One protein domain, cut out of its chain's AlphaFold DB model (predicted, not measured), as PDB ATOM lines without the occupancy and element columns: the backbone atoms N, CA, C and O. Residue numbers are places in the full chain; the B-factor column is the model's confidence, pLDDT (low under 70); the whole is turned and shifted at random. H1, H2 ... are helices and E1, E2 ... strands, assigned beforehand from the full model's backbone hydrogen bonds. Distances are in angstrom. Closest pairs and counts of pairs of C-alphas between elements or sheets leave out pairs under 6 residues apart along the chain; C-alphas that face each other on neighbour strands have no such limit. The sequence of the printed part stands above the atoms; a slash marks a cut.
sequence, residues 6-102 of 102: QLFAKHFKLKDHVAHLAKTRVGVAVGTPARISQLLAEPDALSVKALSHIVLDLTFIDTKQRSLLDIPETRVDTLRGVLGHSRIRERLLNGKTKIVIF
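Overview. This is residues 6 to 102 of the 102 residues of an uncharacterized protein of Thanatephorus cucumeris (strain AG1-IA) (UniProt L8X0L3). Helices H2 and H3 lie side by side in one layer, opposite a short ribbon of two parallel strands, E2 and E3. H1 lies at one end of the long axis and the loop of residues 57 to 71 at the other. The printed part has 97 residues, in the order H1 E1 H2 E2 H3 H4 E3, of mixed class. It is compact, with a radius of gyration of the C-alphas of 13.6 A, and flat, spanning 40 by 35 by 19 A.

Arrangement. E2, residues 53 to 56, and E3, residues 98 to 101, are parallel neighbours at 23 degrees; N 54 and O 98 are 2.9 A apart, within hydrogen-bond range. With H3, residues 72 to 83, and H4, residues 86 to 93, they form a strand-helix-strand unit, two parallel strands joined through helices, with a right-handed crossover. H3 and H4 are close but not clearly touching, about perpendicular at 76 degrees; C-alphas 83 and 89 are closest, 5.8 A. H2, residues 33 to 41, touches H3 at a steep tilt of 38 degrees, the same way; C-alphas 37 and 81 are closest, 4.7 A. H1, residues 14 to 23, only just touches H2, with 3 pairs of C-alphas within 8 A; C-alphas 18 and 39 are closest, 7.3 A. E1, residues 28 to 30, pairs with no named strand and is near E2; its residues 29 to 30 form a short parallel pairing with residues 6 to 7. Every O i to N i+4 pair is within hydrogen-bond range in H2, against 5 of 6 in H1, 7 of 8 in H3 and 3 of 4 in H4.

Along the chain. H1 begins at C-alpha 14 (110.840, 184.142, 153.404) and is 14.7 A long. H2 is 12.2 A, H3 15.2 A and H4 10.4 A long. E3 ends at C-alpha 101 (135.080, 178.452, 163.792).

Size, cuts and confidence. The C-alphas of Lys 23 and Lys 64, 39.9 A apart, are the two farthest apart. The printed part has no cut; the links H2 to E2 and E2 to H3 are long. Residues 6 to 11 have pLDDT under 70.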
ATOM      1  N   GLN A   6     115.926 177.273 166.135       55.19
ATOM      2  CA  GLN A   6     115.213 177.155 164.864       55.19
ATOM      3  C   GLN A   6     116.077 176.480 163.804       55.19
ATOM      4  O   GLN A   6     117.039 177.065 163.310       55.19
ATOM      5  N   LEU A   7     115.704 175.242 163.474       51.56
ATOM      6  CA  LEU A   7     116.179 174.480 162.321       51.56
ATOM      7  C   LEU A   7     115.233 174.759 161.150       51.56
ATOM      8  O   LEU A   7     114.059 174.393 161.180       51.56
ATOM      9  N   PHE A   8     115.714 175.460 160.127       58.03
ATOM     10  CA  PHE A   8     114.869 175.867 159.006       58.03
ATOM     11  C   PHE A   8     114.671 174.711 158.013       58.03
ATOM     12  O   PHE A   8     115.604 174.303 157.322       58.03
ATOM     13  N   ALA A   9     113.441 174.202 157.896       48.94
ATOM     14  CA  ALA A   9     113.076 173.271 156.830       48.94
ATOM     15  C   ALA A   9     113.178 173.956 155.449       48.94
ATOM     16  O   ALA A   9     112.797 175.120 155.300       48.94
ATOM     17  N   LYS A  10     113.638 173.222 154.423       53.38
ATOM     18  CA  LYS A  10     113.873 173.717 153.043       53.38
ATOM     19  C   LYS A  10     112.679 174.435 152.381       53.38
ATOM     20  O   LYS A  10     112.888 175.146 151.406       53.38
ATOM     21  N   HIS A  11     111.456 174.296 152.902       60.06
ATOM     22  CA  HIS A  11     110.226 174.853 152.317       60.06
ATOM     23  C   HIS A  11     109.578 175.986 153.131       60.06
ATOM     24  O   HIS A  11     108.399 176.286 152.946       60.06
ATOM     25  N   PHE A  12     110.318 176.641 154.028       70.81
ATOM     26  CA  PHE A  12     109.783 177.764 154.800       70.81
ATOM     27  C   PHE A  12     109.970 179.099 154.063       70.81
ATOM     28  O   PHE A  12     111.093 179.615 153.960       70.81
ATOM     29  N   LYS A  13     108.870 179.663 153.543       83.38
ATOM     30  CA  LYS A  13     108.879 180.902 152.746       83.38
ATOM     31  C   LYS A  13     109.514 182.061 153.520       83.38
ATOM     32  O   LYS A  13     109.398 182.161 154.741       83.38
ATOM     33  N   LEU A  14     110.185 182.970 152.805       82.94
ATOM     34  CA  LEU A  14     110.840 184.142 153.404       82.94
ATOM     35  C   LEU A  14     109.863 184.980 154.235       82.94
ATOM     36  O   LEU A  14     110.146 185.230 155.400       82.94
ATOM     37  N   LYS A  15     108.693 185.310 153.681       85.56
ATOM     38  CA  LYS A  15     107.678 186.136 154.355       85.56
ATOM     39  C   LYS A  15     107.153 185.516 155.651       85.56
ATOM     40  O   LYS A  15     107.107 186.196 156.671       85.56
ATOM     41  N   ASP A  16     106.832 184.225 155.627       85.12
ATOM     42  CA  ASP A  16     106.349 183.505 156.815       85.12
ATOM     43  C   ASP A  16     107.418 183.484 157.914       85.12
ATOM     44  O   ASP A  16     107.120 183.557 159.106       85.12
ATOM     45  N   HIS A  17     108.686 183.471 157.506       81.94
ATOM     46  CA  HIS A  17     109.810 183.527 158.421       81.94
ATOM     47  C   HIS A  17     109.999 184.889 159.071       81.94
ATOM     48  O   HIS A  17     110.154 184.953 160.287       81.94
ATOM     49  N   VAL A  18     109.908 185.970 158.299       85.25
ATOM     50  CA  VAL A  18     109.918 187.327 158.859       85.25
ATOM     51  C   VAL A  18     108.763 187.495 159.852       85.25
ATOM     52  O   VAL A  18     108.976 187.933 160.980       85.25
ATOM     53  N   ALA A  19     107.555 187.052 159.486       86.50
ATOM     54  CA  ALA A  19     106.382 187.124 160.355       86.50
ATOM     55  C   ALA A  19     106.533 186.301 161.646       86.50
ATOM     56  O   ALA A  19     106.046 186.710 162.702       86.50
ATOM     57  N   HIS A  20     107.204 185.150 161.578       83.56
ATOM     58  CA  HIS A  20     107.494 184.334 162.752       83.56
ATOM     59  C   HIS A  20     108.520 185.004 163.677       83.56
ATOM     60  O   HIS A  20     108.284 185.099 164.880       83.56
ATOM     61  N   LEU A  21     109.631 185.507 163.130       81.69
ATOM     62  CA  LEU A  21     110.686 186.164 163.912       81.69
ATOM     63  C   LEU A  21     110.216 187.475 164.554       81.69
ATOM     64  O   LEU A  21     110.672 187.822 165.639       81.69
ATOM     65  N   ALA A  22     109.251 188.164 163.939       82.25
ATOM     66  CA  ALA A  22     108.611 189.332 164.539       82.25
ATOM     67  C   ALA A  22     107.838 188.993 165.832       82.25
ATOM     68  O   ALA A  22     107.716 189.834 166.721       82.25
ATOM     69  N   LYS A  23     107.312 187.767 165.948       83.12
ATOM     70  CA  LYS A  23     106.496 187.317 167.090       83.12
ATOM     71  C   LYS A  23     107.297 186.527 168.124       83.12
ATOM     72  O   LYS A  23     106.936 186.518 169.299       83.12
ATOM     73  N   THR A  24     108.378 185.879 167.700       79.38
ATOM     74  CA  THR A  24     109.150 184.947 168.525       79.38
ATOM     75  C   THR A  24     110.548 185.481 168.803       79.38
ATOM     76  O   THR A  24     111.308 185.795 167.890       79.38
ATOM     77  N   ARG A  25     110.949 185.500 170.079       73.19
ATOM     78  CA  ARG A  25     112.346 185.765 170.444       73.19
ATOM     79  C   ARG A  25     113.190 184.514 170.212       73.19
ATOM     80  O   ARG A  25     112.996 183.506 170.887       73.19
ATOM     81  N   VAL A  26     114.149 184.603 169.297       79.38
ATOM     82  CA  VAL A  26     115.081 183.515 168.982       79.38
ATOM     83  C   VAL A  26     116.430 183.787 169.643       79.38
ATOM     84  O   VAL A  26     117.037 184.832 169.419       79.38
ATOM     85  N   GLY A  27     116.883 182.852 170.481       79.38
ATOM     86  CA  GLY A  27     118.204 182.911 171.118       79.38
ATOM     87  C   GLY A  27     119.313 182.308 170.255       79.38
ATOM     88  O   GLY A  27     120.458 182.738 170.348       79.38
ATOM     89  N   VAL A  28     118.970 181.337 169.401       82.69
ATOM     90  CA  VAL A  28     119.897 180.652 168.495       82.69
ATOM     91  C   VAL A  28     119.198 180.406 167.158       82.69
ATOM     92  O   VAL A  28     118.163 179.743 167.102       82.69
ATOM     93  N   ALA A  29     119.772 180.922 166.074       82.56
ATOM     94  CA  ALA A  29     119.300 180.682 164.714       82.56
ATOM     95  C   ALA A  29     120.332 179.835 163.962       82.56
ATOM     96  O   ALA A  29     121.500 180.214 163.902       82.56
ATOM     97  N   VAL A  30     119.902 178.710 163.380       85.06
ATOM     98  CA  VAL A  30     120.778 177.796 162.631       85.06
ATOM     99  C   VAL A  30     120.245 177.656 161.215       85.06
ATOM    100  O   VAL A  30     119.149 177.143 161.006       85.06
ATOM    101  N   GLY A  31     121.008 178.108 160.223       83.38
ATOM    102  CA  GLY A  31     120.566 178.088 158.835       83.38
ATOM    103  C   GLY A  31     121.700 178.175 157.836       83.38
ATOM    104  O   GLY A  31     122.839 178.462 158.191       83.38
ATOM    105  N   THR A  32     121.366 177.952 156.565       85.38
ATOM    106  CA  THR A  32     122.324 178.153 155.480       85.38
ATOM    107  C   THR A  32     122.698 179.635 155.373       85.38
ATOM    108  O   THR A  32     121.837 180.500 155.595       85.38
ATOM    109  N   PRO A  33     123.944 179.960 154.985       88.38
ATOM    110  CA  PRO A  33     124.379 181.347 154.821       88.38
ATOM    111  C   PRO A  33     123.460 182.164 153.904       88.38
ATOM    112  O   PRO A  33     123.102 183.288 154.248       88.38
ATOM    113  N   ALA A  34     122.976 181.565 152.809       87.81
ATOM    114  CA  ALA A  34     122.007 182.176 151.897       87.81
ATOM    115  C   ALA A  34     120.735 182.648 152.621       87.81
ATOM    116  O   ALA A  34     120.259 183.767 152.425       87.81
ATOM    117  N   ARG A  35     120.179 181.802 153.500       86.88
ATOM    118  CA  ARG A  35     118.937 182.108 154.216       86.88
ATOM    119  C   ARG A  35     119.144 183.186 155.272       86.88
ATOM    120  O   ARG A  35     118.290 184.057 155.411       86.88
ATOM    121  N   ILE A  36     120.258 183.124 156.001       88.56
ATOM    122  CA  ILE A  36     120.611 184.131 157.008       88.56
ATOM    123  C   ILE A  36     120.845 185.486 156.330       88.56
ATOM    124  O   ILE A  36     120.309 186.486 156.793       88.56
ATOM    125  N   SER A  37     121.561 185.509 155.202       88.69
ATOM    126  CA  SER A  37     121.785 186.709 154.387       88.69
ATOM    127  C   SER A  37     120.464 187.368 153.964       88.69
ATOM    128  O   SER A  37     120.263 188.557 154.199       88.69
ATOM    129  N   GLN A  38     119.502 186.589 153.456       89.62
ATOM    130  CA  GLN A  38     118.168 187.101 153.108       89.62
ATOM    131  C   GLN A  38     117.426 187.697 154.314       89.62
ATOM    132  O   GLN A  38     116.821 188.755 154.201       89.62
ATOM    133  N   LEU A  39     117.482 187.055 155.483       88.00
ATOM    134  CA  LEU A  39     116.840 187.571 156.701       88.00
ATOM    135  C   LEU A  39     117.530 188.822 157.246       88.00
ATOM    136  O   LEU A  39     116.880 189.669 157.848       88.00
ATOM    137  N   LEU A  40     118.843 188.942 157.055       88.38
ATOM    138  CA  LEU A  40     119.581 190.158 157.375       88.38
ATOM    139  C   LEU A  40     119.265 191.290 156.390       88.38
ATOM    140  O   LEU A  40     119.347 192.447 156.788       88.38
ATOM    141  N   ALA A  41     118.890 190.995 155.147       88.94
ATOM    142  CA  ALA A  41     118.470 192.013 154.186       88.94
ATOM    143  C   ALA A  41     117.052 192.544 154.469       88.94
ATOM    144  O   ALA A  41     116.776 193.714 154.212       88.94
ATOM    145  N   GLU A  42     116.168 191.714 155.029       88.50
ATOM    146  CA  GLU A  42     114.820 192.137 155.407       88.50
ATOM    147  C   GLU A  42     114.846 193.073 156.638       88.50
ATOM    148  O   GLU A  42     115.470 192.759 157.667       88.50
ATOM    149  N   PRO A  43     114.162 194.231 156.575       80.50
ATOM    150  CA  PRO A  43     114.052 195.134 157.711       80.50
ATOM    151  C   PRO A  43     113.306 194.443 158.857       80.50
ATOM    152  O   PRO A  43     112.323 193.739 158.647       80.50
ATOM    153  N   ASP A  44     113.817 194.608 160.078       77.69
ATOM    154  CA  ASP A  44     113.244 194.081 161.327       77.69
ATOM    155  C   ASP A  44     113.011 192.561 161.421       77.69
ATOM    156  O   ASP A  44     112.539 192.075 162.448       77.69
ATOM    157  N   ALA A  45     113.426 191.779 160.422       80.25
ATOM    158  CA  ALA A  45     113.291 190.325 160.445       80.25
ATOM    159  C   ALA A  45     114.216 189.664 161.473       80.25
ATOM    160  O   ALA A  45     113.800 188.764 162.196       80.25
ATOM    161  N   LEU A  46     115.476 190.104 161.553       82.00
ATOM    162  CA  LEU A  46     116.460 189.560 162.486       82.00
ATOM    163  C   LEU A  46     117.038 190.668 163.372       82.00
ATOM    164  O   LEU A  46     117.750 191.563 162.910       82.00
ATOM    165  N   SER A  47     116.773 190.586 164.676       84.31
ATOM    166  CA  SER A  47     117.409 191.468 165.654       84.31
ATOM    167  C   SER A  47     118.795 190.947 166.023       84.31
ATOM    168  O   SER A  47     118.935 189.886 166.625       84.31
ATOM    169  N   VAL A  48     119.830 191.732 165.722       87.56
ATOM    170  CA  VAL A  48     121.231 191.411 166.055       87.56
ATOM    171  C   VAL A  48     121.722 192.128 167.316       87.56
ATOM    172  O   VAL A  48     122.897 192.052 167.657       87.56
ATOM    173  N   LYS A  49     120.844 192.842 168.037       87.50
ATOM    174  CA  LYS A  49     121.228 193.693 169.184       87.50
ATOM    175  C   LYS A  49     121.946 192.911 170.290       87.50
ATOM    176  O   LYS A  49     122.943 193.399 170.824       87.50
ATOM    177  N   ALA A  50     121.472 191.700 170.579       87.88
ATOM    178  CA  ALA A  50     122.017 190.803 171.598       87.88
ATOM    179  C   ALA A  50     122.902 189.678 171.022       87.88
ATOM    180  O   ALA A  50     123.253 188.749 171.743       87.88
ATOM    181  N   LEU A  51     123.268 189.739 169.733       91.00
ATOM    182  CA  LEU A  51     124.088 188.706 169.100       91.00
ATOM    183  C   LEU A  51     125.509 188.727 169.676       91.00
ATOM    184  O   LEU A  51     126.231 189.711 169.493       91.00
ATOM    185  N   SER A  52     125.907 187.651 170.352       93.06
ATOM    186  CA  SER A  52     127.221 187.527 170.995       93.06
ATOM    187  C   SER A  52     128.212 186.700 170.176       93.06
ATOM    188  O   SER A  52     129.393 187.035 170.145       93.06
ATOM    189  N   HIS A  53     127.741 185.661 169.485       93.69
ATOM    190  CA  HIS A  53     128.592 184.744 168.733       93.69
ATOM    191  C   HIS A  53     127.960 184.389 167.389       93.69
ATOM    192  O   HIS A  53     126.746 184.210 167.294       93.69
ATOM    193  N   ILE A  54     128.800 184.268 166.367       93.19
ATOM    194  CA  ILE A  54     128.476 183.616 165.100       93.19
ATOM    195  C   ILE A  54     129.357 182.380 165.023       93.19
ATOM    196  O   ILE A  54     130.577 182.492 165.117       93.19
ATOM    197  N   VAL A  55     128.732 181.218 164.875       92.44
ATOM    198  CA  VAL A  55     129.434 179.942 164.765       92.44
ATOM    199  C   VAL A  55     129.435 179.520 163.304       92.44
ATOM    200  O   VAL A  55     128.372 179.425 162.691       92.44
ATOM    201  N   LEU A  56     130.623 179.297 162.752       90.81
ATOM    202  CA  LEU A  56     130.819 178.717 161.433       90.81
ATOM    203  C   LEU A  56     131.324 177.293 161.621       90.81
ATOM    204  O   LEU A  56     132.431 177.093 162.112       90.81
ATOM    205  N   ASP A  57     130.496 176.325 161.254       85.94
ATOM    206  CA  ASP A  57     130.885 174.919 161.221       85.94
ATOM    207  C   ASP A  57     131.517 174.616 159.858       85.94
ATOM    208  O   ASP A  57     130.835 174.633 158.827       85.94
ATOM    209  N   LEU A  58     132.835 174.414 159.850       86.81
ATOM    210  CA  LEU A  58     133.611 174.018 158.676       86.81
ATOM    211  C   LEU A  58     133.959 172.525 158.702       86.81
ATOM    212  O   LEU A  58     134.598 172.039 157.769       86.81
ATOM    213  N   THR A  59     133.521 171.793 159.731       87.81
ATOM    214  CA  THR A  59     133.817 170.364 159.899       87.81
ATOM    215  C   THR A  59     133.054 169.490 158.908       87.81
ATOM    216  O   THR A  59     133.505 168.395 158.567       87.81
ATOM    217  N   PHE A  60     131.909 169.967 158.407       85.44
ATOM    218  CA  PHE A  60     131.170 169.271 157.365       85.44
ATOM    219  C   PHE A  60     131.899 169.366 156.024       85.44
ATOM    220  O   PHE A  60     132.072 170.450 155.461       85.44
ATOM    221  N   ILE A  61     132.243 168.201 155.484       89.62
ATOM    222  CA  ILE A  61     132.885 168.039 154.185       89.62
ATOM    223  C   ILE A  61     131.939 167.268 153.263       89.62
ATOM    224  O   ILE A  61     131.458 166.186 153.608       89.62
ATOM    225  N   ASP A  62     131.654 167.827 152.086       87.62
ATOM    226  CA  ASP A  62     130.800 167.174 151.095       87.62
ATOM    227  C   ASP A  62     131.511 166.007 150.376       87.62
ATOM    228  O   ASP A  62     132.711 165.772 150.518       87.62
ATOM    229  N   THR A  63     130.778 165.283 149.527       91.19
ATOM    230  CA  THR A  63     131.323 164.149 148.755       91.19
ATOM    231  C   THR A  63     132.435 164.537 147.773       91.19
ATOM    232  O   THR A  63     133.069 163.662 147.194       91.19
ATOM    233  N   LYS A  64     132.646 165.835 147.529       91.06
ATOM    234  CA  LYS A  64     133.696 166.390 146.668       91.06
ATOM    235  C   LYS A  64     134.850 166.986 147.481       91.06
ATOM    236  O   LYS A  64     135.666 167.705 146.912       91.06
ATOM    237  N   GLN A  65     134.927 166.680 148.777       89.31
ATOM    238  CA  GLN A  65     135.931 167.196 149.705       89.31
ATOM    239  C   GLN A  65     135.920 168.724 149.848       89.31
ATOM    240  O   GLN A  65     136.971 169.357 149.923       89.31
ATOM    241  N   ARG A  66     134.727 169.328 149.866       88.75
ATOM    242  CA  ARG A  66     134.546 170.774 150.038       88.75
ATOM    243  C   ARG A  66     133.849 171.079 151.359       88.75
ATOM    244  O   ARG A  66     132.807 170.496 151.654       88.75
ATOM    245  N   SER A  67     134.401 172.026 152.105       88.00
ATOM    246  CA  SER A  67     133.788 172.665 153.269       88.00
ATOM    247  C   SER A  67     132.841 173.803 152.864       88.00
ATOM    248  O   SER A  67     132.734 174.185 151.691       88.00
ATOM    249  N   LEU A  68     132.191 174.411 153.862       84.25
ATOM    250  CA  LEU A  68     131.313 175.579 153.711       84.25
ATOM    251  C   LEU A  68     131.957 176.732 152.911       84.25
ATOM    252  O   LEU A  68     131.264 177.435 152.174       84.25
ATOM    253  N   LEU A  69     133.270 176.946 153.056       89.12
ATOM    254  CA  LEU A  69     133.991 178.054 152.416       89.12
ATOM    255  C   LEU A  69     134.633 177.676 151.072       89.12
ATOM    256  O   LEU A  69     135.069 178.563 150.334       89.12
ATOM    257  N   ASP A  70     134.656 176.395 150.712       89.44
ATOM    258  CA  ASP A  70     135.207 175.943 149.430       89.44
ATOM    259  C   ASP A  70     134.207 176.131 148.285       89.44
ATOM    260  O   ASP A  70     134.592 176.411 147.148       89.44
ATOM    261  N   ILE A  71     132.911 176.043 148.592       89.94
ATOM    262  CA  ILE A  71     131.820 176.256 147.639       89.94
ATOM    263  C   ILE A  71     131.684 177.766 147.367       89.94
ATOM    264  O   ILE A  71     131.354 178.510 148.294       89.94
ATOM    265  N   PRO A  72     131.912 178.255 146.129       90.31
ATOM    266  CA  PRO A  72     131.938 179.689 145.831       90.31
ATOM    267  C   PRO A  72     130.675 180.438 146.262       90.31
ATOM    268  O   PRO A  72     130.774 181.506 146.864       90.31
ATOM    269  N   GLU A  73     129.502 179.868 146.005       87.50
ATOM    270  CA  GLU A  73     128.208 180.461 146.340       87.50
ATOM    271  C   GLU A  73     128.056 180.593 147.859       87.50
ATOM    272  O   GLU A  73     127.784 181.671 148.385       87.50
ATOM    273  N   THR A  74     128.334 179.507 148.584       87.50
ATOM    274  CA  THR A  74     128.230 179.477 150.047       87.50
ATOM    275  C   THR A  74     129.277 180.369 150.712       87.50
ATOM    276  O   THR A  74     128.978 181.040 151.701       87.50
ATOM    277  N   ARG A  75     130.479 180.469 150.135       92.19
ATOM    278  CA  ARG A  75     131.516 181.408 150.570       92.19
ATOM    279  C   ARG A  75     131.066 182.855 150.402       92.19
ATOM    280  O   ARG A  75     131.268 183.655 151.313       92.19
ATOM    281  N   VAL A  76     130.460 183.205 149.266       93.75
ATOM    282  CA  VAL A  76     129.940 184.561 149.025       93.75
ATOM    283  C   VAL A  76     128.843 184.898 150.029       93.75
ATOM    284  O   VAL A  76     128.918 185.947 150.671       93.75
ATOM    285  N   ASP A  77     127.884 183.999 150.232       90.38
ATOM    286  CA  ASP A  77     126.806 184.212 151.196       90.38
ATOM    287  C   ASP A  77     127.333 184.340 152.630       90.38
ATOM    288  O   ASP A  77     126.896 185.214 153.375       90.38
ATOM    289  N   THR A  78     128.318 183.525 153.015       91.50
ATOM    290  CA  THR A  78     128.910 183.567 154.361       91.50
ATOM    291  C   THR A  78     129.702 184.853 154.576       91.50
ATOM    292  O   THR A  78     129.433 185.611 155.508       91.50
ATOM    293  N   LEU A  79     130.676 185.127 153.707       93.44
ATOM    294  CA  LEU A  79     131.621 186.223 153.910       93.44
ATOM    295  C   LEU A  79     131.003 187.584 153.595       93.44
ATOM    296  O   LEU A  79     131.190 188.526 154.359       93.44
ATOM    297  N   ARG A  80     130.268 187.714 152.485       93.06
ATOM    298  CA  ARG A  80     129.664 188.994 152.081       93.06
ATOM    299  C   ARG A  80     128.251 189.147 152.624       93.06
ATOM    300  O   ARG A  80     127.943 190.194 153.184       93.06
ATOM    301  N   GLY A  81     127.423 188.115 152.474       91.00
ATOM    302  CA  GLY A  81     126.011 188.161 152.858       91.00
ATOM    303  C   GLY A  81     125.787 188.240 154.367       91.00
ATOM    304  O   GLY A  81     124.964 189.028 154.824       91.00
ATOM    305  N   VAL A  82     126.543 187.467 155.154       92.06
ATOM    306  CA  VAL A  82     126.399 187.430 156.618       92.06
ATOM    307  C   VAL A  82     127.434 188.313 157.309       92.06
ATOM    308  O   VAL A  82     127.070 189.303 157.941       92.06
ATOM    309  N   LEU A  83     128.727 187.991 157.192       94.12
ATOM    310  CA  LEU A  83     129.780 188.708 157.928       94.12
ATOM    311  C   LEU A  83     130.010 190.133 157.404       94.12
ATOM    312  O   LEU A  83     130.322 191.040 158.174       94.12
ATOM    313  N   GLY A  84     129.835 190.335 156.097       94.25
ATOM    314  CA  GLY A  84     129.980 191.625 155.426       94.25
ATOM    315  C   GLY A  84     128.777 192.555 155.588       94.25
ATOM    316  O   GLY A  84     128.900 193.749 155.308       94.25
ATOM    317  N   HIS A  85     127.638 192.050 156.073       93.88
ATOM    318  CA  HIS A  85     126.449 192.864 156.298       93.88
ATOM    319  C   HIS A  85     126.758 193.979 157.303       93.88
ATOM    320  O   HIS A  85     127.244 193.696 158.397       93.88
ATOM    321  N   SER A  86     126.427 195.234 156.984       93.44
ATOM    322  CA  SER A  86     126.791 196.426 157.776       93.44
ATOM    323  C   SER A  86     126.548 196.254 159.283       93.44
ATOM    324  O   SER A  86     127.472 196.399 160.081       93.44
ATOM    325  N   ARG A  87     125.334 195.826 159.655       91.38
ATOM    326  CA  ARG A  87     124.918 195.554 161.046       91.38
ATOM    327  C   ARG A  87     125.744 194.483 161.768       91.38
ATOM    328  O   ARG A  87     125.889 194.556 162.983       91.38
ATOM    329  N   ILE A  88     126.235 193.467 161.058       93.56
ATOM    330  CA  ILE A  88     127.071 192.406 161.635       93.56
ATOM    331  C   ILE A  88     128.519 192.874 161.690       93.56
ATOM    332  O   ILE A  88     129.141 192.823 162.749       93.56
ATOM    333  N   ARG A  89     129.028 193.407 160.575       95.38
ATOM    334  CA  ARG A  89     130.389 193.921 160.444       95.38
ATOM    335  C   ARG A  89     130.718 194.946 161.524       95.38
ATOM    336  O   ARG A  89     131.755 194.830 162.164       95.38
ATOM    337  N   GLU A  90     129.836 195.910 161.773       95.44
ATOM    338  CA  GLU A  90     130.030 196.912 162.827       95.44
ATOM    339  C   GLU A  90     130.179 196.262 164.214       95.44
ATOM    340  O   GLU A  90     131.032 196.649 165.011       95.44
ATOM    341  N   ARG A  91     129.381 195.233 164.508       94.31
ATOM    342  CA  ARG A  91     129.445 194.527 165.794       94.31
ATOM    343  C   ARG A  91     130.706 193.693 165.946       94.31
ATOM    344  O   ARG A  91     131.236 193.632 167.053       94.31
ATOM    345  N   LEU A  92     131.161 193.071 164.860       95.19
ATOM    346  CA  LEU A  92     132.428 192.346 164.817       95.19
ATOM    347  C   LEU A  92     133.597 193.304 165.079       95.19
ATOM    348  O   LEU A  92     134.408 193.044 165.961       95.19
ATOM    349  N   LEU A  93     133.634 194.442 164.378       95.62
ATOM    350  CA  LEU A  93     134.680 195.459 164.540       95.62
ATOM    351  C   LEU A  93     134.694 196.065 165.949       95.62
ATOM    352  O   LEU A  93     135.759 196.287 166.513       95.62
ATOM    353  N   ASN A  94     133.518 196.267 166.545       96.19
ATOM    354  CA  ASN A  94     133.382 196.805 167.899       96.19
ATOM    355  C   ASN A  94     133.502 195.735 169.003       96.19
ATOM    356  O   ASN A  94     133.204 196.020 170.162       96.19
ATOM    357  N   GLY A  95     133.851 194.487 168.662       93.62
ATOM    358  CA  GLY A  95     134.026 193.389 169.620       93.62
ATOM    359  C   GLY A  95     132.745 192.919 170.328       93.62
ATOM    360  O   GLY A  95     132.813 192.108 171.250       93.62
ATOM    361  N   LYS A  96     131.567 193.396 169.902       94.06
ATOM    362  CA  LYS A  96     130.256 193.023 170.473       94.06
ATOM    363  C   LYS A  96     129.808 191.625 170.053       94.06
ATOM    364  O   LYS A  96     128.939 191.039 170.697       94.06
ATOM    365  N   THR A  97     130.359 191.119 168.955       94.06
ATOM    366  CA  THR A  97     130.095 189.780 168.433       94.06
ATOM    367  C   THR A  97     131.426 189.114 168.103       94.06
ATOM    368  O   THR A  97     132.294 189.746 167.508       94.06
ATOM    369  N   LYS A  98     131.589 187.847 168.483       94.69
ATOM    370  CA  LYS A  98     132.773 187.034 168.179       94.69
ATOM    371  C   LYS A  98     132.441 185.990 167.119       94.69
ATOM    372  O   LYS A  98     131.313 185.505 167.061       94.69
ATOM    373  N   ILE A  99     133.423 185.635 166.298       93.31
ATOM    374  CA  ILE A  99     133.310 184.504 165.375       93.31
ATOM    375  C   ILE A  99     133.963 183.301 166.044       93.31
ATOM    376  O   ILE A  99     135.073 183.408 166.562       93.31
ATOM    377  N   VAL A 100     133.262 182.177 166.036       93.38
ATOM    378  CA  VAL A 100     133.785 180.874 166.437       93.38
ATOM    379  C   VAL A 100     133.788 180.002 165.194       93.38
ATOM    380  O   VAL A 100     132.787 179.947 164.483       93.38
ATOM    381  N   ILE A 101     134.916 179.363 164.920       89.81
ATOM    382  CA  ILE A 101     135.080 178.452 163.792       89.81
ATOM    383  C   ILE A 101     135.338 177.071 164.384       89.81
ATOM    384  O   ILE A 101     136.201 176.950 165.255       89.81
ATOM    385  N   PHE A 102     134.562 176.086 163.942       83.06
ATOM    386  CA  PHE A 102     134.775 174.670 164.233       83.06
ATOM    387  C   PHE A 102     135.280 173.962 162.986       83.06
ATOM    388  O   PHE A 102     134.764 174.284 161.889       83.06
TER     389      PHE A 102